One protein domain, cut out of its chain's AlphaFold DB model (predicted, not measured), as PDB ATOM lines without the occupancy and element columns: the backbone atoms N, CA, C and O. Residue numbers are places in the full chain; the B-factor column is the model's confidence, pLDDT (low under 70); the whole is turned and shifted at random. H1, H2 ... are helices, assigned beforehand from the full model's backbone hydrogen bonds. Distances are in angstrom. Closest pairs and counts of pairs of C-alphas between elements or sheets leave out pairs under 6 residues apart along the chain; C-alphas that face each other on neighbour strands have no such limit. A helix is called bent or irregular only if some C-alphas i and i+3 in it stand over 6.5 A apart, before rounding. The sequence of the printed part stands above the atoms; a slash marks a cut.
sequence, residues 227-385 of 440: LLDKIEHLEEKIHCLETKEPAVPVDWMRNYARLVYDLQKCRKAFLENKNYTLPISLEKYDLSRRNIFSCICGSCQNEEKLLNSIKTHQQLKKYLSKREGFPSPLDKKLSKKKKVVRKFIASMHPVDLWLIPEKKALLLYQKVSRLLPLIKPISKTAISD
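AT A GLANCE: This is residues 227 to 385 of the 440 residues of an uncharacterized protein of Waddlia chondrophila 2032/99 (UniProt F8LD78). The two longest helices, H3 and H2, cross as an X in a flat slab; H1 folds back along H2 as a hairpin, H7 packs on the first residues of H2, and short H6 packs on both H2 and H3. Beyond the last residues of H3, H4 and H5 with residues 321 to 337 make a loose head, while H8 lies at the opposite end of the longest axis. The printed part has 159 residues, with eight named helices, H1 to H8 in chain order, and no named strand: all helix. It is only just compact, close to loose, with a radius of gyration of the C-alphas of 18.0 A and spans of 54 by 44 by 21 A.

IN THESE COORDINATES: H3, residues 287 to 309, measures 32.4 A and begins at C-alpha 287 (10.861, -39.393, -9.534). H2, residues 249 to 270, measures 31.0 A; H1, residues 227 to 242, 22.1 A, from C-alpha 227 (6.071, -16.747, -5.973). H7, residues 358 to 374, measures 25.3 A, with a kink of 26 degrees near residue 367; it is irregular, C-alphas 370 and 373 being 7.1 A apart. The shorter ones are H4, 313 to 320, H5, 338 to 347, H6, 350 to 354, and H8, 380 to 385.

HOW THE PARTS SIT: H2 is the hub, touching four helices. H3 touches it about perpendicular, at 85 degrees, closest at the C-alphas of Tyr 261 and Cys 297, 5.6 A. H1 and H2 touch as a hairpin, a shallow tilt of 22 degrees, opposite ways, closest at the C-alphas of Ile 231 and Leu 263, 5.9 A. H7 touches H2 at a steep tilt of 66 degrees, the same way, closest at the C-alphas of Val 250 and Ala 361, 5.4 A. H6 touches H2 and H3; the closest C-alphas of H3 and H6 are those of Cys 300 and Pro 350, 5.3 A. H4 and H5 only just touch, with 3 pairs of C-alphas within 8 A, closest at His 313 and Val 341, 6.3 A. H8 and H1 are close but not clearly touching, 7.3 A between the C-alphas of Leu 228 and Ile 383. Every O i to N i+4 pair is within hydrogen-bond range in H1 to H6 and H8; in H7, 9 of 13.

THE WHOLE: The farthest C-alphas, of Lys 332 and Asp 385, are 53.8 A apart. The printed part has no cut; the links H2 to H3 and H4 to H5 are long. Residues 324 to 337 and 377 to 378 have pLDDT under 70.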
ATOM      1  N   LEU A 227       6.296 -15.390  -5.478       94.75
ATOM      2  CA  LEU A 227       6.071 -16.747  -5.973       94.75
ATOM      3  C   LEU A 227       6.727 -17.792  -5.071       94.75
ATOM      4  O   LEU A 227       6.141 -18.852  -4.880       94.75
ATOM      5  N   LEU A 228       7.904 -17.505  -4.513       93.81
ATOM      6  CA  LEU A 228       8.597 -18.402  -3.595       93.81
ATOM      7  C   LEU A 228       7.823 -18.575  -2.284       93.81
ATOM      8  O   LEU A 228       7.640 -19.708  -1.853       93.81
ATOM      9  N   ASP A 229       7.275 -17.491  -1.727       93.81
ATOM     10  CA  ASP A 229       6.409 -17.551  -0.539       93.81
ATOM     11  C   ASP A 229       5.144 -18.382  -0.810       93.81
ATOM     12  O   ASP A 229       4.726 -19.206   0.002       93.81
ATOM     13  N   LYS A 230       4.548 -18.231  -2.002       94.81
ATOM     14  CA  LYS A 230       3.416 -19.069  -2.430       94.81
ATOM     15  C   LYS A 230       3.809 -20.534  -2.593       94.81
ATOM     16  O   LYS A 230       3.007 -21.401  -2.262       94.81
ATOM     17  N   ILE A 231       4.994 -20.816  -3.135       93.00
ATOM     18  CA  ILE A 231       5.511 -22.182  -3.283       93.00
ATOM     19  C   ILE A 231       5.689 -22.819  -1.907       93.00
ATOM     20  O   ILE A 231       5.207 -23.927  -1.713       93.00
ATOM     21  N   GLU A 232       6.316 -22.118  -0.960       92.19
ATOM     22  CA  GLU A 232       6.516 -22.596   0.412       92.19
ATOM     23  C   GLU A 232       5.175 -22.917   1.090       92.19
ATOM     24  O   GLU A 232       4.968 -24.042   1.536       92.19
ATOM     25  N   HIS A 233       4.206 -22.000   1.029       93.62
ATOM     26  CA  HIS A 233       2.862 -22.219   1.578       93.62
ATOM     27  C   HIS A 233       2.117 -23.400   0.938       93.62
ATOM     28  O   HIS A 233       1.399 -24.147   1.604       93.62
ATOM     29  N   LEU A 234       2.242 -23.576  -0.381       93.50
ATOM     30  CA  LEU A 234       1.618 -24.699  -1.088       93.50
ATOM     31  C   LEU A 234       2.284 -26.032  -0.727       93.50
ATOM     32  O   LEU A 234       1.579 -27.025  -0.560       93.50
ATOM     33  N   GLU A 235       3.609 -26.055  -0.579       90.38
ATOM     34  CA  GLU A 235       4.358 -27.225  -0.111       90.38
ATOM     35  C   GLU A 235       3.946 -27.613   1.315       90.38
ATOM     36  O   GLU A 235       3.676 -28.787   1.563       90.38
ATOM     37  N   GLU A 236       3.795 -26.645   2.226       90.62
ATOM     38  CA  GLU A 236       3.304 -26.885   3.589       90.62
ATOM     39  C   GLU A 236       1.890 -27.472   3.592       90.62
ATOM     40  O   GLU A 236       1.633 -28.486   4.241       90.62
ATOM     41  N   LYS A 237       0.970 -26.895   2.810       93.06
ATOM     42  CA  LYS A 237      -0.398 -27.421   2.681       93.06
ATOM     43  C   LYS A 237      -0.438 -28.836   2.117       93.06
ATOM     44  O   LYS A 237      -1.235 -29.648   2.585       93.06
ATOM     45  N   ILE A 238       0.391 -29.124   1.115       90.88
ATOM     46  CA  ILE A 238       0.505 -30.469   0.545       90.88
ATOM     47  C   ILE A 238       1.032 -31.429   1.607       90.88
ATOM     48  O   ILE A 238       0.407 -32.457   1.836       90.88
ATOM     49  N   HIS A 239       2.093 -31.061   2.322       88.25
ATOM     50  CA  HIS A 239       2.650 -31.887   3.386       88.25
ATOM     51  C   HIS A 239       1.627 -32.179   4.500       88.25
ATOM     52  O   HIS A 239       1.498 -33.316   4.957       88.25
ATOM     53  N   CYS A 240       0.824 -31.186   4.896       89.44
ATOM     54  CA  CYS A 240      -0.268 -31.384   5.848       89.44
ATOM     55  C   CYS A 240      -1.367 -32.328   5.334       89.44
ATOM     56  O   CYS A 240      -2.016 -32.983   6.146       89.44
ATOM     57  N   LEU A 241      -1.621 -32.384   4.022       90.06
ATOM     58  CA  LEU A 241      -2.565 -33.347   3.443       90.06
ATOM     59  C   LEU A 241      -1.965 -34.749   3.349       90.06
ATOM     60  O   LEU A 241      -2.673 -35.716   3.601       90.06
ATOM     61  N   GLU A 242      -0.685 -34.858   2.994       87.94
ATOM     62  CA  GLU A 242       0.027 -36.134   2.843       87.94
ATOM     63  C   GLU A 242       0.208 -36.870   4.180       87.94
ATOM     64  O   GLU A 242       0.331 -38.091   4.191       87.94
ATOM     65  N   THR A 243       0.186 -36.147   5.303       85.62
ATOM     66  CA  THR A 243       0.354 -36.694   6.664       85.62
ATOM     67  C   THR A 243      -0.957 -37.018   7.382       85.62
ATOM     68  O   THR A 243      -0.929 -37.638   8.443       85.62
ATOM     69  N   LYS A 244      -2.108 -36.611   6.835       84.94
ATOM     70  CA  LYS A 244      -3.422 -36.828   7.451       84.94
ATOM     71  C   LYS A 244      -4.198 -37.903   6.712       84.94
ATOM     72  O   LYS A 244      -4.326 -37.855   5.488       84.94
ATOM     73  N   GLU A 245      -4.788 -38.820   7.467       80.62
ATOM     74  CA  GLU A 245      -5.734 -39.778   6.910       80.62
ATOM     75  C   GLU A 245      -6.997 -39.042   6.413       80.62
ATOM     76  O   GLU A 245      -7.543 -38.191   7.126       80.62
ATOM     77  N   PRO A 246      -7.453 -39.291   5.174       87.38
ATOM     78  CA  PRO A 246      -8.598 -38.583   4.625       87.38
ATOM     79  C   PRO A 246      -9.916 -39.110   5.185       87.38
ATOM     80  O   PRO A 246     -10.247 -40.275   4.997       87.38
ATOM     81  N   ALA A 247     -10.740 -38.215   5.732       85.62
ATOM     82  CA  ALA A 247     -12.130 -38.537   6.064       85.62
ATOM     83  C   ALA A 247     -12.954 -38.912   4.815       85.62
ATOM     84  O   ALA A 247     -13.790 -39.809   4.857       85.62
ATOM     85  N   VAL A 248     -12.699 -38.234   3.686       91.88
ATOM     86  CA  VAL A 248     -13.340 -38.502   2.389       91.88
ATOM     87  C   VAL A 248     -12.260 -38.553   1.298       91.88
ATOM     88  O   VAL A 248     -11.718 -37.506   0.926       91.88
ATOM     89  N   PRO A 249     -11.933 -39.740   0.744       90.44
ATOM     90  CA  PRO A 249     -10.863 -39.898  -0.249       90.44
ATOM     91  C   PRO A 249     -11.027 -39.042  -1.512       90.44
ATOM     92  O   PRO A 249     -10.050 -38.535  -2.064       90.44
ATOM     93  N   VAL A 250     -12.269 -38.860  -1.972       89.69
ATOM     94  CA  VAL A 250     -12.588 -38.070  -3.172       89.69
ATOM     95  C   VAL A 250     -12.254 -36.593  -2.964       89.69
ATOM     96  O   VAL A 250     -11.552 -36.002  -3.789       89.69
ATOM     97  N   ASP A 251     -12.704 -36.005  -1.856       90.25
ATOM     98  CA  ASP A 251     -12.450 -34.595  -1.544       90.25
ATOM     99  C   ASP A 251     -10.979 -34.343  -1.241       90.25
ATOM    100  O   ASP A 251     -10.409 -33.349  -1.702       90.25
ATOM    101  N   TRP A 252     -10.332 -35.282  -0.546       93.00
ATOM    102  CA  TRP A 252      -8.890 -35.241  -0.344       93.00
ATOM    103  C   TRP A 252      -8.151 -35.200  -1.683       93.00
ATOM    104  O   TRP A 252      -7.322 -34.316  -1.892       93.00
ATOM    105  N   MET A 253      -8.497 -36.074  -2.636       92.00
ATOM    106  CA  MET A 253      -7.835 -36.120  -3.944       92.00
ATOM    107  C   MET A 253      -8.072 -34.847  -4.761       92.00
ATOM    108  O   MET A 253      -7.153 -34.360  -5.424       92.00
ATOM    109  N   ARG A 254      -9.278 -34.268  -4.704       91.38
ATOM    110  CA  ARG A 254      -9.573 -32.980  -5.356       91.38
ATOM    111  C   ARG A 254      -8.724 -31.855  -4.769       91.38
ATOM    112  O   ARG A 254      -8.103 -31.107  -5.523       91.38
ATOM    113  N   ASN A 255      -8.636 -31.769  -3.443       92.31
ATOM    114  CA  ASN A 255      -7.821 -30.764  -2.761       92.31
ATOM    115  C   ASN A 255      -6.323 -30.956  -3.032       92.31
ATOM    116  O   ASN A 255      -5.639 -29.993  -3.378       92.31
ATOM    117  N   TYR A 256      -5.830 -32.194  -2.969       92.06
ATOM    118  CA  TYR A 256      -4.449 -32.534  -3.300       92.06
ATOM    119  C   TYR A 256      -4.105 -32.128  -4.737       92.06
ATOM    120  O   TYR A 256      -3.135 -31.412  -4.973       92.06
ATOM    121  N   ALA A 257      -4.941 -32.505  -5.709       92.06
ATOM    122  CA  ALA A 257      -4.714 -32.172  -7.111       92.06
ATOM    123  C   ALA A 257      -4.757 -30.659  -7.385       92.06
ATOM    124  O   ALA A 257      -3.966 -30.185  -8.203       92.06
ATOM    125  N   ARG A 258      -5.623 -29.892  -6.699       93.38
ATOM    126  CA  ARG A 258      -5.638 -28.415  -6.764       93.38
ATOM    127  C   ARG A 258      -4.305 -27.831  -6.315       93.38
ATOM    128  O   ARG A 258      -3.674 -27.107  -7.079       93.38
ATOM    129  N   LEU A 259      -3.845 -28.213  -5.125       93.75
ATOM    130  CA  LEU A 259      -2.590 -27.707  -4.575       93.75
ATOM    131  C   LEU A 259      -1.390 -28.082  -5.449       93.75
ATOM    132  O   LEU A 259      -0.553 -27.229  -5.725       93.75
ATOM    133  N   VAL A 260      -1.328 -29.324  -5.939       91.75
ATOM    134  CA  VAL A 260      -0.269 -29.784  -6.851       91.75
ATOM    135  C   VAL A 260      -0.268 -28.991  -8.158       91.75
ATOM    136  O   VAL A 260       0.790 -28.587  -8.645       91.75
ATOM    137  N   TYR A 261      -1.449 -28.749  -8.731       92.44
ATOM    138  CA  TYR A 261      -1.585 -27.968  -9.955       92.44
ATOM    139  C   TYR A 261      -1.100 -26.524  -9.765       92.44
ATOM    140  O   TYR A 261      -0.281 -26.038 -10.553       92.44
ATOM    141  N   ASP A 262      -1.556 -25.865  -8.700       93.00
ATOM    142  CA  ASP A 262      -1.169 -24.495  -8.367       93.00
ATOM    143  C   ASP A 262       0.326 -24.387  -8.063       93.00
ATOM    144  O   ASP A 262       0.999 -23.484  -8.565       93.00
ATOM    145  N   LEU A 263       0.881 -25.345  -7.321       92.12
ATOM    146  CA  LEU A 263       2.305 -25.420  -7.007       92.12
ATOM    147  C   LEU A 263       3.145 -25.523  -8.278       92.12
ATOM    148  O   LEU A 263       4.087 -24.752  -8.468       92.12
ATOM    149  N   GLN A 264       2.786 -26.426  -9.192       89.69
ATOM    150  CA  GLN A 264       3.514 -26.586 -10.448       89.69
ATOM    151  C   GLN A 264       3.404 -25.336 -11.333       89.69
ATOM    152  O   GLN A 264       4.378 -24.960 -11.995       89.69
ATOM    153  N   LYS A 265       2.246 -24.665 -11.336       90.31
ATOM    154  CA  LYS A 265       2.036 -23.400 -12.052       90.31
ATOM    155  C   LYS A 265       2.909 -22.283 -11.474       90.31
ATOM    156  O   LYS A 265       3.611 -21.617 -12.237       90.31
ATOM    157  N   CYS A 266       2.941 -22.137 -10.149       92.81
ATOM    158  CA  CYS A 266       3.807 -21.189  -9.444       92.81
ATOM    159  C   CYS A 266       5.292 -21.469  -9.703       92.81
ATOM    160  O   CYS A 266       6.032 -20.556 -10.057       92.81
ATOM    161  N   ARG A 267       5.730 -22.731  -9.623       90.56
ATOM    162  CA  ARG A 267       7.120 -23.124  -9.910       90.56
ATOM    163  C   ARG A 267       7.524 -22.857 -11.348       90.56
ATOM    164  O   ARG A 267       8.635 -22.397 -11.592       90.56
ATOM    165  N   LYS A 268       6.635 -23.126 -12.306       89.88
ATOM    166  CA  LYS A 268       6.891 -22.818 -13.716       89.88
ATOM    167  C   LYS A 268       7.094 -21.317 -13.922       89.88
ATOM    168  O   LYS A 268       8.031 -20.949 -14.618       89.88
ATOM    169  N   ALA A 269       6.250 -20.484 -13.309       91.31
ATOM    170  CA  ALA A 269       6.404 -19.032 -13.354       91.31
ATOM    171  C   ALA A 269       7.702 -18.577 -12.661       91.31
ATOM    172  O   ALA A 269       8.437 -17.769 -13.210       91.31
ATOM    173  N   PHE A 270       8.040 -19.154 -11.505       91.81
ATOM    174  CA  PHE A 270       9.261 -18.829 -10.761       91.81
ATOM    175  C   PHE A 270      10.550 -19.155 -11.534       91.81
ATOM    176  O   PHE A 270      11.537 -18.422 -11.444       91.81
ATOM    177  N   LEU A 271      10.563 -20.285 -12.249       88.88
ATOM    178  CA  LEU A 271      11.709 -20.766 -13.030       88.88
ATOM    179  C   LEU A 271      11.766 -20.164 -14.440       88.88
ATOM    180  O   LEU A 271      12.667 -20.500 -15.214       88.88
ATOM    181  N   GLU A 272      10.807 -19.312 -14.804       86.81
ATOM    182  CA  GLU A 272      10.822 -18.627 -16.087       86.81
ATOM    183  C   GLU A 272      11.956 -17.597 -16.102       86.81
ATOM    184  O   GLU A 272      11.843 -16.494 -15.579       86.81
ATOM    185  N   ASN A 273      13.083 -17.972 -16.705       76.62
ATOM    186  CA  ASN A 273      14.242 -17.092 -16.778       76.62
ATOM    187  C   ASN A 273      13.967 -15.926 -17.729       76.62
ATOM    188  O   ASN A 273      13.779 -16.119 -18.933       76.62
ATOM    189  N   LYS A 274      14.008 -14.711 -17.185       83.62
ATOM    190  CA  LYS A 274      14.049 -13.476 -17.964       83.62
ATOM    191  C   LYS A 274      15.495 -13.026 -18.125       83.62
ATOM    192  O   LYS A 274      16.322 -13.226 -17.236       83.62
ATOM    193  N   ASN A 275      15.795 -12.368 -19.242       79.69
ATOM    194  CA  ASN A 275      17.164 -11.952 -19.557       79.69
ATOM    195  C   ASN A 275      17.702 -10.834 -18.640       79.69
ATOM    196  O   ASN A 275      18.883 -10.517 -18.713       79.69
ATOM    197  N   TYR A 276      16.849 -10.247 -17.800       80.25
ATOM    198  CA  TYR A 276      17.155  -9.195 -16.826       80.25
ATOM    199  C   TYR A 276      17.074  -9.693 -15.372       80.25
ATOM    200  O   TYR A 276      16.954  -8.904 -14.440       80.25
ATOM    201  N   THR A 277      17.117 -11.013 -15.159       81.19
ATOM    202  CA  THR A 277      17.102 -11.613 -13.818       81.19
ATOM    203  C   THR A 277      18.180 -12.657 -13.635       81.19
ATOM    204  O   THR A 277      18.561 -13.346 -14.581       81.19
ATOM    205  N   LEU A 278      18.618 -12.814 -12.386       82.19
ATOM    206  CA  LEU A 278      19.519 -13.886 -12.000       82.19
ATOM    207  C   LEU A 278      18.851 -15.254 -12.243       82.19
ATOM    208  O   LEU A 278      17.732 -15.482 -11.762       82.19
ATOM    209  N   PRO A 279      19.500 -16.186 -12.961       83.31
ATOM    210  CA  PRO A 279      18.996 -17.543 -13.076       83.31
ATOM    211  C   PRO A 279      19.102 -18.222 -11.710       83.31
ATOM    212  O   PRO A 279      20.189 -18.338 -11.153       83.31
ATOM    213  N   ILE A 280      17.970 -18.682 -11.183       84.62
ATOM    214  CA  ILE A 280      17.917 -19.378  -9.890       84.62
ATOM    215  C   ILE A 280      17.313 -20.747 -10.120       84.62
ATOM    216  O   ILE A 280      16.278 -20.884 -10.777       84.62
ATOM    217  N   SER A 281      17.979 -21.759  -9.584       82.62
ATOM    218  CA  SER A 281      17.481 -23.124  -9.560       82.62
ATOM    219  C   SER A 281      16.676 -23.370  -8.294       82.62
ATOM    220  O   SER A 281      17.099 -22.997  -7.206       82.62
ATOM    221  N   LEU A 282      15.565 -24.084  -8.436       82.44
ATOM    222  CA  LEU A 282      14.950 -24.812  -7.333       82.44
ATOM    223  C   LEU A 282      15.223 -26.298  -7.529       82.44
ATOM    224  O   LEU A 282      15.263 -26.781  -8.667       82.44
ATOM    225  N   GLU A 283      15.390 -27.010  -6.420       77.75
ATOM    226  CA  GLU A 283      15.602 -28.453  -6.417       77.75
ATOM    227  C   GLU A 283      14.502 -29.169  -7.212       77.75
ATOM    228  O   GLU A 283      13.328 -28.772  -7.200       77.75
ATOM    229  N   LYS A 284      14.891 -30.201  -7.965       70.38
ATOM    230  CA  LYS A 284      13.941 -31.015  -8.722       70.38
ATOM    231  C   LYS A 284      13.267 -31.996  -7.772       70.38
ATOM    232  O   LYS A 284      13.911 -32.556  -6.898       70.38
ATOM    233  N   TYR A 285      11.987 -32.240  -8.010       70.12
ATOM    234  CA  TYR A 285      11.268 -33.317  -7.349       70.12
ATOM    235  C   TYR A 285      11.928 -34.673  -7.602       70.12
ATOM    236  O   TYR A 285      12.461 -34.906  -8.695       70.12
ATOM    237  N   ASP A 286      11.817 -35.569  -6.621       76.44
ATOM    238  CA  ASP A 286      12.100 -36.984  -6.830       76.44
ATOM    239  C   ASP A 286      11.196 -37.574  -7.932       76.44
ATOM    240  O   ASP A 286      10.219 -36.963  -8.386       76.44
ATOM    241  N   LEU A 287      11.555 -38.766  -8.411       72.69
ATOM    242  CA  LEU A 287      10.861 -39.393  -9.534       72.69
ATOM    243  C   LEU A 287       9.386 -39.687  -9.210       72.69
ATOM    244  O   LEU A 287       8.524 -39.482 -10.067       72.69
ATOM    245  N   SER A 288       9.088 -40.111  -7.980       73.94
ATOM    246  CA  SER A 288       7.742 -40.458  -7.513       73.94
ATOM    247  C   SER A 288       6.815 -39.243  -7.547       73.94
ATOM    248  O   SER A 288       5.779 -39.256  -8.219       73.94
ATOM    249  N   ARG A 289       7.231 -38.145  -6.914       81.00
ATOM    250  CA  ARG A 289       6.488 -36.885  -6.864       81.00
ATOM    251  C   ARG A 289       6.385 -36.253  -8.247       81.00
ATOM    252  O   ARG A 289       5.312 -35.796  -8.638       81.00
ATOM    253  N   ARG A 290       7.452 -36.315  -9.054       80.75
ATOM    254  CA  ARG A 290       7.435 -35.850 -10.451       80.75
ATOM    255  C   ARG A 290       6.395 -36.589 -11.290       80.75
ATOM    256  O   ARG A 290       5.690 -35.942 -12.066       80.75
ATOM    257  N   ASN A 291       6.281 -37.906 -11.145       80.19
ATOM    258  CA  ASN A 291       5.317 -38.705 -11.899       80.19
ATOM    259  C   ASN A 291       3.876 -38.334 -11.525       80.19
ATOM    260  O   ASN A 291       3.075 -38.045 -12.419       80.19
ATOM    261  N   ILE A 292       3.573 -38.230 -10.227       82.88
ATOM    262  CA  ILE A 292       2.256 -37.796  -9.728       82.88
ATOM    263  C   ILE A 292       1.914 -36.402 -10.263       82.88
ATOM    264  O   ILE A 292       0.853 -36.199 -10.860       82.88
ATOM    265  N   PHE A 293       2.847 -35.459 -10.131       85.44
ATOM    266  CA  PHE A 293       2.653 -34.077 -10.559       85.44
ATOM    267  C   PHE A 293       2.450 -34.001 -12.069       85.44
ATOM    268  O   PHE A 293       1.566 -33.284 -12.530       85.44
ATOM    269  N   SER A 294       3.219 -34.762 -12.851       84.44
ATOM    270  CA  SER A 294       3.090 -34.789 -14.310       84.44
ATOM    271  C   SER A 294       1.737 -35.336 -14.772       84.44
ATOM    272  O   SER A 294       1.132 -34.759 -15.674       84.44
ATOM    273  N   CYS A 295       1.222 -36.380 -14.115       84.44
ATOM    274  CA  CYS A 295      -0.081 -36.971 -14.412       84.44
ATOM    275  C   CYS A 295      -1.219 -35.970 -14.157       84.44
ATOM    276  O   CYS A 295      -2.048 -35.716 -15.041       84.44
ATOM    277  N   ILE A 296      -1.214 -35.351 -12.971       86.94
ATOM    278  CA  ILE A 296      -2.215 -34.355 -12.567       86.94
ATOM    279  C   ILE A 296      -2.120 -33.122 -13.470       86.94
ATOM    280  O   ILE A 296      -3.104 -32.725 -14.097       86.94
ATOM    281  N   CYS A 297      -0.929 -32.533 -13.594       86.88
ATOM    282  CA  CYS A 297      -0.732 -31.288 -14.327       86.88
ATOM    283  C   CYS A 297      -0.962 -31.449 -15.827       86.88
ATOM    284  O   CYS A 297      -1.584 -30.577 -16.427       86.88
ATOM    285  N   GLY A 298      -0.495 -32.540 -16.439       86.31
ATOM    286  CA  GLY A 298      -0.702 -32.791 -17.866       86.31
ATOM    287  C   GLY A 298      -2.187 -32.874 -18.209       86.31
ATOM    288  O   GLY A 298      -2.651 -32.244 -19.159       86.31
ATOM    289  N   SER A 299      -2.956 -33.567 -17.371       86.00
ATOM    290  CA  SER A 299      -4.397 -33.678 -17.562       86.00
ATOM    291  C   SER A 299      -5.127 -32.353 -17.328       86.00
ATOM    292  O   SER A 299      -5.953 -31.951 -18.146       86.00
ATOM    293  N   CYS A 300      -4.785 -31.630 -16.261       87.38
ATOM    294  CA  CYS A 300      -5.402 -30.340 -15.942       87.38
ATOM    295  C   CYS A 300      -5.054 -29.246 -16.964       87.38
ATOM    296  O   CYS A 300      -5.891 -28.402 -17.264       87.38
ATOM    297  N   GLN A 301      -3.855 -29.270 -17.553       87.44
ATOM    298  CA  GLN A 301      -3.479 -28.350 -18.633       87.44
ATOM    299  C   GLN A 301      -4.298 -28.585 -19.904       87.44
ATOM    300  O   GLN A 301      -4.618 -27.631 -20.612       87.44
ATOM    301  N   ASN A 302      -4.646 -29.839 -20.206       86.75
ATOM    302  CA  ASN A 302      -5.549 -30.135 -21.316       86.75
ATOM    303  C   ASN A 302      -6.941 -29.550 -21.050       86.75
ATOM    304  O   ASN A 302      -7.518 -28.938 -21.947       86.75
ATOM    305  N   GLU A 303      -7.428 -29.634 -19.808       87.12
ATOM    306  CA  GLU A 303      -8.681 -28.982 -19.415       87.12
ATOM    307  C   GLU A 303      -8.611 -27.459 -19.505       87.12
ATOM    308  O   GLU A 303      -9.493 -26.834 -20.090       87.12
ATOM    309  N   GLU A 304      -7.540 -26.844 -19.005       86.69
ATOM    310  CA  GLU A 304      -7.340 -25.393 -19.081       86.69
ATOM    311  C   GLU A 304      -7.311 -24.911 -20.546       86.69
ATOM    312  O   GLU A 304      -7.928 -23.899 -20.885       86.69
ATOM    313  N   LYS A 305      -6.659 -25.654 -21.452       87.62
ATOM    314  CA  LYS A 305      -6.661 -25.357 -22.898       87.62
ATOM    315  C   LYS A 305      -8.057 -25.459 -23.507       87.62
ATOM    316  O   LYS A 305      -8.454 -24.565 -24.258       87.62
ATOM    317  N   LEU A 306      -8.798 -26.520 -23.187       86.38
ATOM    318  CA  LEU A 306     -10.168 -26.708 -23.664       86.38
ATOM    319  C   LEU A 306     -11.070 -25.572 -23.177       86.38
ATOM    320  O   LEU A 306     -11.750 -24.953 -23.993       86.38
ATOM    321  N   LEU A 307     -11.004 -25.217 -21.894       83.69
ATOM    322  CA  LEU A 307     -11.750 -24.100 -21.312       83.69
ATOM    323  C   LEU A 307     -11.415 -22.763 -21.973       83.69
ATOM    324  O   LEU A 307     -12.318 -22.021 -22.359       83.69
ATOM    325  N   ASN A 308     -10.130 -22.470 -22.174       85.12
ATOM    326  CA  ASN A 308      -9.688 -21.229 -22.813       85.12
ATOM    327  C   ASN A 308     -10.110 -21.130 -24.289       85.12
ATOM    328  O   ASN A 308     -10.214 -20.025 -24.831       85.12
ATOM    329  N   SER A 309     -10.381 -22.262 -24.947       86.69
ATOM    330  CA  SER A 309     -10.903 -22.295 -26.320       86.69
ATOM    331  C   SER A 309     -12.394 -21.932 -26.417       86.69
ATOM    332  O   SER A 309     -12.858 -21.516 -27.483       86.69
ATOM    333  N   ILE A 310     -13.143 -22.028 -25.311       85.00
ATOM    334  CA  ILE A 310     -14.580 -21.742 -25.262       85.00
ATOM    335  C   ILE A 310     -14.804 -20.226 -25.320       85.00
ATOM    336  O   ILE A 310     -14.456 -19.467 -24.415       85.00
ATOM    337  N   LYS A 311     -15.432 -19.763 -26.406       81.31
ATOM    338  CA  LYS A 311     -15.718 -18.338 -26.652       81.31
ATOM    339  C   LYS A 311     -17.201 -17.998 -26.542       81.31
ATOM    340  O   LYS A 311     -17.536 -16.819 -26.428       81.31
ATOM    341  N   THR A 312     -18.075 -19.000 -26.600       81.88
ATOM    342  CA  THR A 312     -19.528 -18.828 -26.707       81.88
ATOM    343  C   THR A 312     -20.284 -19.676 -25.690       81.88
ATOM    344  O   THR A 312     -19.794 -20.697 -25.208       81.88
ATOM    345  N   HIS A 313     -21.515 -19.263 -25.385       80.00
ATOM    346  CA  HIS A 313     -22.397 -19.997 -24.479       80.00
ATOM    347  C   HIS A 313     -22.756 -21.397 -25.012       80.00
ATOM    348  O   HIS A 313     -22.768 -22.357 -24.249       80.00
ATOM    349  N   GLN A 314     -22.974 -21.544 -26.327       81.69
ATOM    350  CA  GLN A 314     -23.252 -22.846 -26.948       81.69
ATOM    351  C   GLN A 314     -22.073 -23.820 -26.817       81.69
ATOM    352  O   GLN A 314     -22.278 -24.988 -26.492       81.69
ATOM    353  N   GLN A 315     -20.836 -23.342 -27.012       84.75
ATOM    354  CA  GLN A 315     -19.632 -24.154 -26.803       84.75
ATOM    355  C   GLN A 315     -19.509 -24.615 -25.348       84.75
ATOM    356  O   GLN A 315     -19.208 -25.781 -25.113       84.75
ATOM    357  N   LEU A 316     -19.794 -23.732 -24.383       81.31
ATOM    358  CA  LEU A 316     -19.791 -24.085 -22.963       81.31
ATOM    359  C   LEU A 316     -20.856 -25.143 -22.645       81.31
ATOM    360  O   LEU A 316     -20.546 -26.141 -22.003       81.31
ATOM    361  N   LYS A 317     -22.089 -24.968 -23.141       78.75
ATOM    362  CA  LYS A 317     -23.180 -25.933 -22.941       78.75
ATOM    363  C   LYS A 317     -22.818 -27.311 -23.500       78.75
ATOM    364  O   LYS A 317     -22.961 -28.298 -22.792       78.75
ATOM    365  N   LYS A 318     -22.281 -27.367 -24.725       83.44
ATOM    366  CA  LYS A 318     -21.818 -28.611 -25.370       83.44
ATOM    367  C   LYS A 318     -20.643 -29.260 -24.634       83.44
ATOM    368  O   LYS A 318     -20.509 -30.479 -24.648       83.44
ATOM    369  N   TYR A 319     -19.762 -28.455 -24.046       83.31
ATOM    370  CA  TYR A 319     -18.640 -28.950 -23.255       83.31
ATOM    371  C   TYR A 319     -19.118 -29.592 -21.947       83.31
ATOM    372  O   TYR A 319     -18.700 -30.702 -21.632       83.31
ATOM    373  N   LEU A 320     -20.023 -28.931 -21.220       78.56
ATOM    374  CA  LEU A 320     -20.544 -29.420 -19.940       78.56
ATOM    375  C   LEU A 320     -21.512 -30.595 -20.103       78.56
ATOM    376  O   LEU A 320     -21.462 -31.522 -19.306       78.56
ATOM    377  N   SER A 321     -22.331 -30.614 -21.161       76.69
ATOM    378  CA  SER A 321     -23.287 -31.705 -21.416       76.69
ATOM    379  C   SER A 321     -22.624 -33.062 -21.662       76.69
ATOM    380  O   SER A 321     -23.289 -34.087 -21.634       76.69
ATOM    381  N   LYS A 322     -21.320 -33.070 -21.961       76.44
ATOM    382  CA  LYS A 322     -20.520 -34.283 -22.152       76.44
ATOM    383  C   LYS A 322     -19.867 -34.782 -20.860       76.44
ATOM    384  O   LYS A 322     -19.119 -35.753 -20.916       76.44
ATOM    385  N   ARG A 323     -20.072 -34.104 -19.726       74.38
ATOM    386  CA  ARG A 323     -19.455 -34.461 -18.448       74.38
ATOM    387  C   ARG A 323     -20.505 -34.961 -17.470       74.38
ATOM    388  O   ARG A 323     -21.384 -34.208 -17.060       74.38
ATOM    389  N   GLU A 324     -20.375 -36.221 -17.080       66.00
ATOM    390  CA  GLU A 324     -21.135 -36.802 -15.973       66.00
ATOM    391  C   GLU A 324     -20.906 -35.987 -14.696       66.00
ATOM    392  O   GLU A 324     -19.781 -35.564 -14.445       66.00
ATOM    393  N   GLY A 325     -21.956 -35.747 -13.906       62.81
ATOM    394  CA  GLY A 325     -21.878 -35.006 -12.640       62.81
ATOM    395  C   GLY A 325     -21.954 -33.478 -12.760       62.81
ATOM    396  O   GLY A 325     -22.011 -32.798 -11.738       62.81
ATOM    397  N   PHE A 326     -22.007 -32.917 -13.974       62.62
ATOM    398  CA  PHE A 326     -22.420 -31.524 -14.154       62.62
ATOM    399  C   PHE A 326     -23.942 -31.434 -14.281       62.62
ATOM    400  O   PHE A 326     -24.515 -32.164 -15.093       62.62
ATOM    401  N   PRO A 327     -24.615 -30.528 -13.548       52.88
ATOM    402  CA  PRO A 327     -26.042 -30.318 -13.739       52.88
ATOM    403  C   PRO A 327     -26.313 -29.902 -15.194       52.88
ATOM    404  O   PRO A 327     -25.758 -28.920 -15.698       52.88
ATOM    405  N   SER A 328     -27.157 -30.669 -15.883       46.66
ATOM    406  CA  SER A 328     -27.693 -30.319 -17.199       46.66
ATOM    407  C   SER A 328     -28.963 -29.484 -17.018       46.66
ATOM    408  O   SER A 328     -29.891 -29.990 -16.394       46.66
ATOM    409  N   PRO A 329     -29.102 -28.282 -17.606       50.69
ATOM    410  CA  PRO A 329     -28.123 -27.261 -17.958       50.69
ATOM    411  C   PRO A 329     -28.200 -26.048 -17.006       50.69
ATOM    412  O   PRO A 329     -29.112 -25.892 -16.205       50.69
ATOM    413  N   LEU A 330     -27.240 -25.133 -17.162       52.84
ATOM    414  CA  LEU A 330     -27.306 -23.726 -16.752       52.84
ATOM    415  C   LEU A 330     -28.635 -23.068 -17.183       52.84
ATOM    416  O   LEU A 330     -28.687 -22.402 -18.219       52.84
ATOM    417  N   ASP A 331     -29.703 -23.251 -16.412       45.78
ATOM    418  CA  ASP A 331     -31.013 -22.731 -16.771       45.78
ATOM    419  C   ASP A 331     -31.155 -21.244 -16.415       45.78
ATOM    420  O   ASP A 331     -30.900 -20.761 -15.310       45.78
ATOM    421  N   LYS A 332     -31.553 -20.507 -17.455       48.56
ATOM    422  CA  LYS A 332     -32.122 -19.151 -17.500       48.56
ATOM    423  C   LYS A 332     -31.273 -17.941 -17.075       48.56
ATOM    424  O   LYS A 332     -31.636 -16.841 -17.486       48.56
ATOM    425  N   LYS A 333     -30.139 -18.065 -16.366       52.41
ATOM    426  CA  LYS A 333     -29.379 -16.870 -15.893       52.41
ATOM    427  C   LYS A 333     -27.983 -16.615 -16.478       52.41
ATOM    428  O   LYS A 333     -27.453 -15.520 -16.273       52.41
ATOM    429  N   LEU A 334     -27.382 -17.521 -17.259       54.81
ATOM    430  CA  LEU A 334     -26.131 -17.183 -17.957       54.81
ATOM    431  C   LEU A 334     -26.427 -16.384 -19.233       54.81
ATOM    432  O   LEU A 334     -26.772 -16.931 -20.276       54.81
ATOM    433  N   SER A 335     -26.277 -15.063 -19.146       56.53
ATOM    434  CA  SER A 335     -26.354 -14.154 -20.293       56.53
ATOM    435  C   SER A 335     -25.559 -14.683 -21.500       56.53
ATOM    436  O   SER A 335     -24.398 -15.070 -21.355       56.53
ATOM    437  N   LYS A 336     -26.125 -14.583 -22.717       62.12
ATOM    438  CA  LYS A 336     -25.423 -14.845 -23.997       62.12
ATOM    439  C   LYS A 336     -24.148 -13.994 -24.171       62.12
ATOM    440  O   LYS A 336     -23.352 -14.241 -25.075       62.12
ATOM    441  N   LYS A 337     -23.934 -12.984 -23.318       67.12
ATOM    442  CA  LYS A 337     -22.770 -12.095 -23.343       67.12
ATOM    443  C   LYS A 337     -21.480 -12.868 -23.036       67.12
ATOM    444  O   LYS A 337     -21.270 -13.369 -21.934       67.12
ATOM    445  N   LYS A 338     -20.540 -12.831 -23.985       71.00
ATOM    446  CA  LYS A 338     -19.171 -13.387 -23.911       71.00
ATOM    447  C   LYS A 338     -18.428 -13.087 -22.597       71.00
ATOM    448  O   LYS A 338     -17.662 -13.916 -22.117       71.00
ATOM    449  N   LYS A 339     -18.662 -11.914 -21.996       75.88
ATOM    450  CA  LYS A 339     -18.063 -11.503 -20.711       75.88
ATOM    451  C   LYS A 339     -18.530 -12.371 -19.532       75.88
ATOM    452  O   LYS A 339     -17.726 -12.662 -18.655       75.88
ATOM    453  N   VAL A 340     -19.793 -12.806 -19.529       74.00
ATOM    454  CA  VAL A 340     -20.368 -13.664 -18.477       74.00
ATOM    455  C   VAL A 340     -19.828 -15.087 -18.593       74.00
ATOM    456  O   VAL A 340     -19.369 -15.643 -17.603       74.00
ATOM    457  N   VAL A 341     -19.766 -15.625 -19.815       70.94
ATOM    458  CA  VAL A 341     -19.147 -16.934 -20.097       70.94
ATOM    459  C   VAL A 341     -17.684 -16.965 -19.640       70.94
ATOM    460  O   VAL A 341     -17.272 -17.899 -18.962       70.94
ATOM    461  N   ARG A 342     -16.905 -15.916 -19.935       76.81
ATOM    462  CA  ARG A 342     -15.506 -15.812 -19.486       76.81
ATOM    463  C   ARG A 342     -15.358 -15.727 -17.969       76.81
ATOM    464  O   ARG A 342     -14.458 -16.356 -17.432       76.81
ATOM    465  N   LYS A 343     -16.224 -14.970 -17.285       80.56
ATOM    466  CA  LYS A 343     -16.231 -14.911 -15.813       80.56
ATOM    467  C   LYS A 343     -16.539 -16.277 -15.197       80.56
ATOM    468  O   LYS A 343     -15.862 -16.664 -14.256       80.56
ATOM    469  N   PHE A 344     -17.508 -17.003 -15.751       78.31
ATOM    470  CA  PHE A 344     -17.845 -18.350 -15.295       78.31
ATOM    471  C   PHE A 344     -16.673 -19.319 -15.489       78.31
ATOM    472  O   PHE A 344     -16.255 -19.965 -14.538       78.31
ATOM    473  N   ILE A 345     -16.060 -19.347 -16.676       76.50
ATOM    474  CA  ILE A 345     -14.874 -20.181 -16.931       76.50
ATOM    475  C   ILE A 345     -13.734 -19.831 -15.964       76.50
ATOM    476  O   ILE A 345     -13.106 -20.730 -15.419       76.50
ATOM    477  N   ALA A 346     -13.503 -18.542 -15.702       78.31
ATOM    478  CA  ALA A 346     -12.471 -18.095 -14.768       78.31
ATOM    479  C   ALA A 346     -12.730 -18.509 -13.307       78.31
ATOM    480  O   ALA A 346     -11.780 -18.576 -12.534       78.31
ATOM    481  N   SER A 347     -13.982 -18.788 -12.924       80.94
ATOM    482  CA  SER A 347     -14.310 -19.325 -11.594       80.94
ATOM    483  C   SER A 347     -14.108 -20.836 -11.460       80.94
ATOM    484  O   SER A 347     -14.148 -21.348 -10.346       80.94
ATOM    485  N   MET A 348     -13.894 -21.563 -12.562       80.38
ATOM    486  CA  MET A 348     -13.724 -23.016 -12.526       80.38
ATOM    487  C   MET A 348     -12.249 -23.382 -12.397       80.38
ATOM    488  O   MET A 348     -11.430 -22.980 -13.227       80.38
ATOM    489  N   HIS A 349     -11.909 -24.210 -11.408       85.06
ATOM    490  CA  HIS A 349     -10.567 -24.769 -11.325       85.06
ATOM    491  C   HIS A 349     -10.431 -25.962 -12.298       85.06
ATOM    492  O   HIS A 349     -11.294 -26.844 -12.297       85.06
ATOM    493  N   PRO A 350      -9.357 -26.063 -13.110       85.88
ATOM    494  CA  PRO A 350      -9.193 -27.155 -14.082       85.88
ATOM    495  C   PRO A 350      -9.255 -28.561 -13.465       85.88
ATOM    496  O   PRO A 350      -9.763 -29.493 -14.084       85.88
ATOM    497  N   VAL A 351      -8.783 -28.706 -12.223       86.44
ATOM    498  CA  VAL A 351      -8.853 -29.964 -11.454       86.44
ATOM    499  C   VAL A 351     -10.291 -30.401 -11.202       86.44
ATOM    500  O   VAL A 351     -10.591 -31.582 -11.347       86.44
ATOM    501  N   ASP A 352     -11.181 -29.468 -10.866       83.69
ATOM    502  CA  ASP A 352     -12.572 -29.791 -10.528       83.69
ATOM    503  C   ASP A 352     -13.294 -30.365 -11.727       83.69
ATOM    504  O   ASP A 352     -14.091 -31.281 -11.593       83.69
ATOM    505  N   LEU A 353     -12.952 -29.850 -12.906       79.44
ATOM    506  CA  LEU A 353     -13.442 -30.339 -14.179       79.44
ATOM    507  C   LEU A 353     -12.820 -31.684 -14.549       79.44
ATOM    508  O   LEU A 353     -13.498 -32.566 -15.071       79.44
ATOM    509  N   TRP A 354     -11.531 -31.867 -14.289       83.06
ATOM    510  CA  TRP A 354     -10.856 -33.120 -14.593       83.06
ATOM    511  C   TRP A 354     -11.339 -34.288 -13.712       83.06
ATOM    512  O   TRP A 354     -11.442 -35.419 -14.203       83.06
ATOM    513  N   LEU A 355     -11.640 -34.016 -12.437       82.44
ATOM    514  CA  LEU A 355     -12.039 -34.978 -11.400       82.44
ATOM    515  C   LEU A 355     -13.544 -34.948 -11.082       82.44
ATOM    516  O   LEU A 355     -13.943 -35.270  -9.959       82.44
ATOM    517  N   ILE A 356     -14.385 -34.568 -12.050       77.81
ATOM    518  CA  ILE A 356     -15.843 -34.587 -11.847       77.81
ATOM    519  C   ILE A 356     -16.330 -36.002 -11.506       77.81
ATOM    520  O   ILE A 356     -17.001 -36.135 -10.484       77.81
ATOM    521  N   PRO A 357     -15.966 -37.070 -12.253       82.44
ATOM    522  CA  PRO A 357     -16.418 -38.411 -11.904       82.44
ATOM    523  C   PRO A 357     -15.729 -38.891 -10.621       82.44
ATOM    524  O   PRO A 357     -14.504 -39.039 -10.586       82.44
ATOM    525  N   GLU A 358     -16.506 -39.192  -9.581       84.06
ATOM    526  CA  GLU A 358     -15.979 -39.626  -8.277       84.06
ATOM    527  C   GLU A 358     -15.123 -40.888  -8.386       84.06
ATOM    528  O   GLU A 358     -14.032 -40.956  -7.820       84.06
ATOM    529  N   LYS A 359     -15.542 -41.849  -9.222       86.12
ATOM    530  CA  LYS A 359     -14.778 -43.072  -9.516       86.12
ATOM    531  C   LYS A 359     -13.358 -42.765  -9.997       86.12
ATOM    532  O   LYS A 359     -12.413 -43.469  -9.647       86.12
ATOM    533  N   LYS A 360     -13.182 -41.698 -10.780       86.25
ATOM    534  CA  LYS A 360     -11.870 -41.274 -11.282       86.25
ATOM    535  C   LYS A 360     -11.014 -40.667 -10.174       86.25
ATOM    536  O   LYS A 360      -9.825 -40.971 -10.108       86.25
ATOM    537  N   ALA A 361     -11.609 -39.847  -9.306       87.44
ATOM    538  CA  ALA A 361     -10.924 -39.311  -8.132       87.44
ATOM    539  C   ALA A 361     -10.477 -40.439  -7.189       87.44
ATOM    540  O   ALA A 361      -9.325 -40.454  -6.764       87.44
ATOM    541  N   LEU A 362     -11.331 -41.438  -6.952       89.94
ATOM    542  CA  LEU A 362     -11.015 -42.587  -6.100       89.94
ATOM    543  C   LEU A 362      -9.881 -43.456  -6.670       89.94
ATOM    544  O   LEU A 362      -8.951 -43.817  -5.952       89.94
ATOM    545  N   LEU A 363      -9.911 -43.754  -7.973       89.19
ATOM    546  CA  LEU A 363      -8.834 -44.499  -8.639       89.19
ATOM    547  C   LEU A 363      -7.494 -43.757  -8.575       89.19
ATOM    548  O   LEU A 363      -6.439 -44.377  -8.434       89.19
ATOM    549  N   LEU A 364      -7.520 -42.430  -8.708       88.31
ATOM    550  CA  LEU A 364      -6.314 -41.618  -8.605       88.31
ATOM    551  C   LEU A 364      -5.796 -41.572  -7.167       88.31
ATOM    552  O   LEU A 364      -4.594 -41.738  -6.970       88.31
ATOM    553  N   TYR A 365      -6.690 -41.435  -6.186       90.88
ATOM    554  CA  TYR A 365      -6.355 -41.513  -4.769       90.88
ATOM    555  C   TYR A 365      -5.606 -42.811  -4.455       90.88
ATOM    556  O   TYR A 365      -4.488 -42.759  -3.961       90.88
ATOM    557  N   GLN A 366      -6.140 -43.970  -4.857       90.00
ATOM    558  CA  GLN A 366      -5.489 -45.267  -4.632       90.00
ATOM    559  C   GLN A 366      -4.064 -45.334  -5.204       90.00
ATOM    560  O   GLN A 366      -3.179 -45.942  -4.601       90.00
ATOM    561  N   LYS A 367      -3.825 -44.714  -6.366       87.38
ATOM    562  CA  LYS A 367      -2.489 -44.643  -6.974       87.38
ATOM    563  C   LYS A 367      -1.559 -43.712  -6.203       87.38
ATOM    564  O   LYS A 367      -0.408 -44.071  -5.980       87.38
ATOM    565  N   VAL A 368      -2.046 -42.535  -5.810       87.94
ATOM    566  CA  VAL A 368      -1.263 -41.546  -5.056       87.94
ATOM    567  C   VAL A 368      -0.912 -42.090  -3.675       87.94
ATOM    568  O   VAL A 368       0.263 -42.084  -3.330       87.94
ATOM    569  N   SER A 369      -1.872 -42.655  -2.939       87.69
ATOM    570  CA  SER A 369      -1.664 -43.192  -1.586       87.69
ATOM    571  C   SER A 369      -0.577 -44.263  -1.517       87.69
ATOM    572  O   SER A 369       0.179 -44.300  -0.555       87.69
ATOM    573  N   ARG A 370      -0.433 -45.097  -2.556       87.50
ATOM    574  CA  ARG A 370       0.655 -46.091  -2.644       87.50
ATOM    575  C   ARG A 370       2.039 -45.464  -2.804       87.50
ATOM    576  O   ARG A 370       3.035 -46.089  -2.461       87.50
ATOM    577  N   LEU A 371       2.103 -44.261  -3.367       85.56
ATOM    578  CA  LEU A 371       3.347 -43.547  -3.631       85.56
ATOM    579  C   LEU A 371       3.694 -42.544  -2.529       85.56
ATOM    580  O   LEU A 371       4.868 -42.208  -2.417       85.56
ATOM    581  N   LEU A 372       2.726 -42.098  -1.716       83.62
ATOM    582  CA  LEU A 372       2.947 -41.131  -0.631       83.62
ATOM    583  C   LEU A 372       4.128 -41.493   0.290       83.62
ATOM    584  O   LEU A 372       4.954 -40.612   0.517       83.62
ATOM    585  N   PRO A 373       4.308 -42.753   0.745       82.12
ATOM    586  CA  PRO A 373       5.438 -43.112   1.610       82.12
ATOM    587  C   PRO A 373       6.815 -42.948   0.947       82.12
ATOM    588  O   PRO A 373       7.834 -42.914   1.628       82.12
ATOM    589  N   LEU A 374       6.855 -42.879  -0.386       80.62
ATOM    590  CA  LEU A 374       8.076 -42.755  -1.182       80.62
ATOM    591  C   LEU A 374       8.389 -41.303  -1.564       80.62
ATOM    592  O   LEU A 374       9.431 -41.055  -2.174       80.62
ATOM    593  N   ILE A 375       7.488 -40.363  -1.269       76.88
ATOM    594  CA  ILE A 375       7.653 -38.950  -1.602       76.88
ATOM    595  C   ILE A 375       8.516 -38.286  -0.537       76.88
ATOM    596  O   ILE A 375       8.184 -38.290   0.647       76.88
ATOM    597  N   LYS A 376       9.606 -37.651  -0.968       73.00
ATOM    598  CA  LYS A 376      10.391 -36.785  -0.096       73.00
ATOM    599  C   LYS A 376       9.856 -35.349  -0.150       73.00
ATOM    600  O   LYS A 376       9.523 -34.849  -1.236       73.00
ATOM    601  N   PRO A 377       9.785 -34.651   0.999       67.25
ATOM    602  CA  PRO A 377       9.514 -33.221   0.994       67.25
ATOM    603  C   PRO A 377      10.628 -32.490   0.237       67.25
ATOM    604  O   PRO A 377      11.759 -32.972   0.149       67.25
ATOM    605  N   ILE A 378      10.316 -31.313  -0.311       68.94
ATOM    606  CA  ILE A 378      11.368 -30.433  -0.836       68.94
ATOM    607  C   ILE A 378      12.309 -30.062   0.305       68.94
ATOM    608  O   ILE A 378      11.855 -29.790   1.420       68.94
ATOM    609  N   SER A 379      13.609 -29.976   0.015       72.81
ATOM    610  CA  SER A 379      14.542 -29.450   0.995       72.81
ATOM    611  C   SER A 379      14.198 -28.002   1.360       72.81
ATOM    612  O   SER A 379      14.257 -27.099   0.518       72.81
ATOM    613  N   LYS A 380      13.918 -27.752   2.647       78.19
ATOM    614  CA  LYS A 380      13.797 -26.389   3.196       78.19
ATOM    615  C   LYS A 380      15.047 -25.549   2.899       78.19
ATOM    616  O   LYS A 380      14.943 -24.335   2.739       78.19
ATOM    617  N   THR A 381      16.210 -26.191   2.749       81.56
ATOM    618  CA  THR A 381      17.454 -25.507   2.375       81.56
ATOM    619  C   THR A 381      17.366 -24.906   0.974       81.56
ATOM    620  O   THR A 381      17.724 -23.752   0.803       81.56
ATOM    621  N   ALA A 382      16.780 -25.601  -0.006       84.00
ATOM    622  CA  ALA A 382      16.695 -25.106  -1.381       84.00
ATOM    623  C   ALA A 382      15.800 -23.859  -1.517       84.00
ATOM    624  O   ALA A 382      16.107 -22.954  -2.293       84.00
ATOM    625  N   ILE A 383      14.694 -23.799  -0.763       87.00
ATOM    626  CA  ILE A 383      13.825 -22.610  -0.707       87.00
ATOM    627  C   ILE A 383      14.566 -21.455  -0.023       87.00
ATOM    628  O   ILE A 383      14.576 -20.339  -0.546       87.00
ATOM    629  N   SER A 384      15.234 -21.729   1.101       88.12
ATOM    630  CA  SER A 384      16.043 -20.741   1.824       88.12
ATOM    631  C   SER A 384      17.175 -20.164   0.961       88.12
ATOM    632  O   SER A 384      17.352 -18.945   0.900       88.12
ATOM    633  N   ASP A 385      17.884 -21.016   0.221       85.69
ATOM    634  CA  ASP A 385      18.975 -20.632  -0.676       85.69
ATOM    635  C   ASP A 385      18.462 -19.770  -1.837       85.69
ATOM    636  O   ASP A 385      19.048 -18.735  -2.159       85.69
TER     637      ASP A 385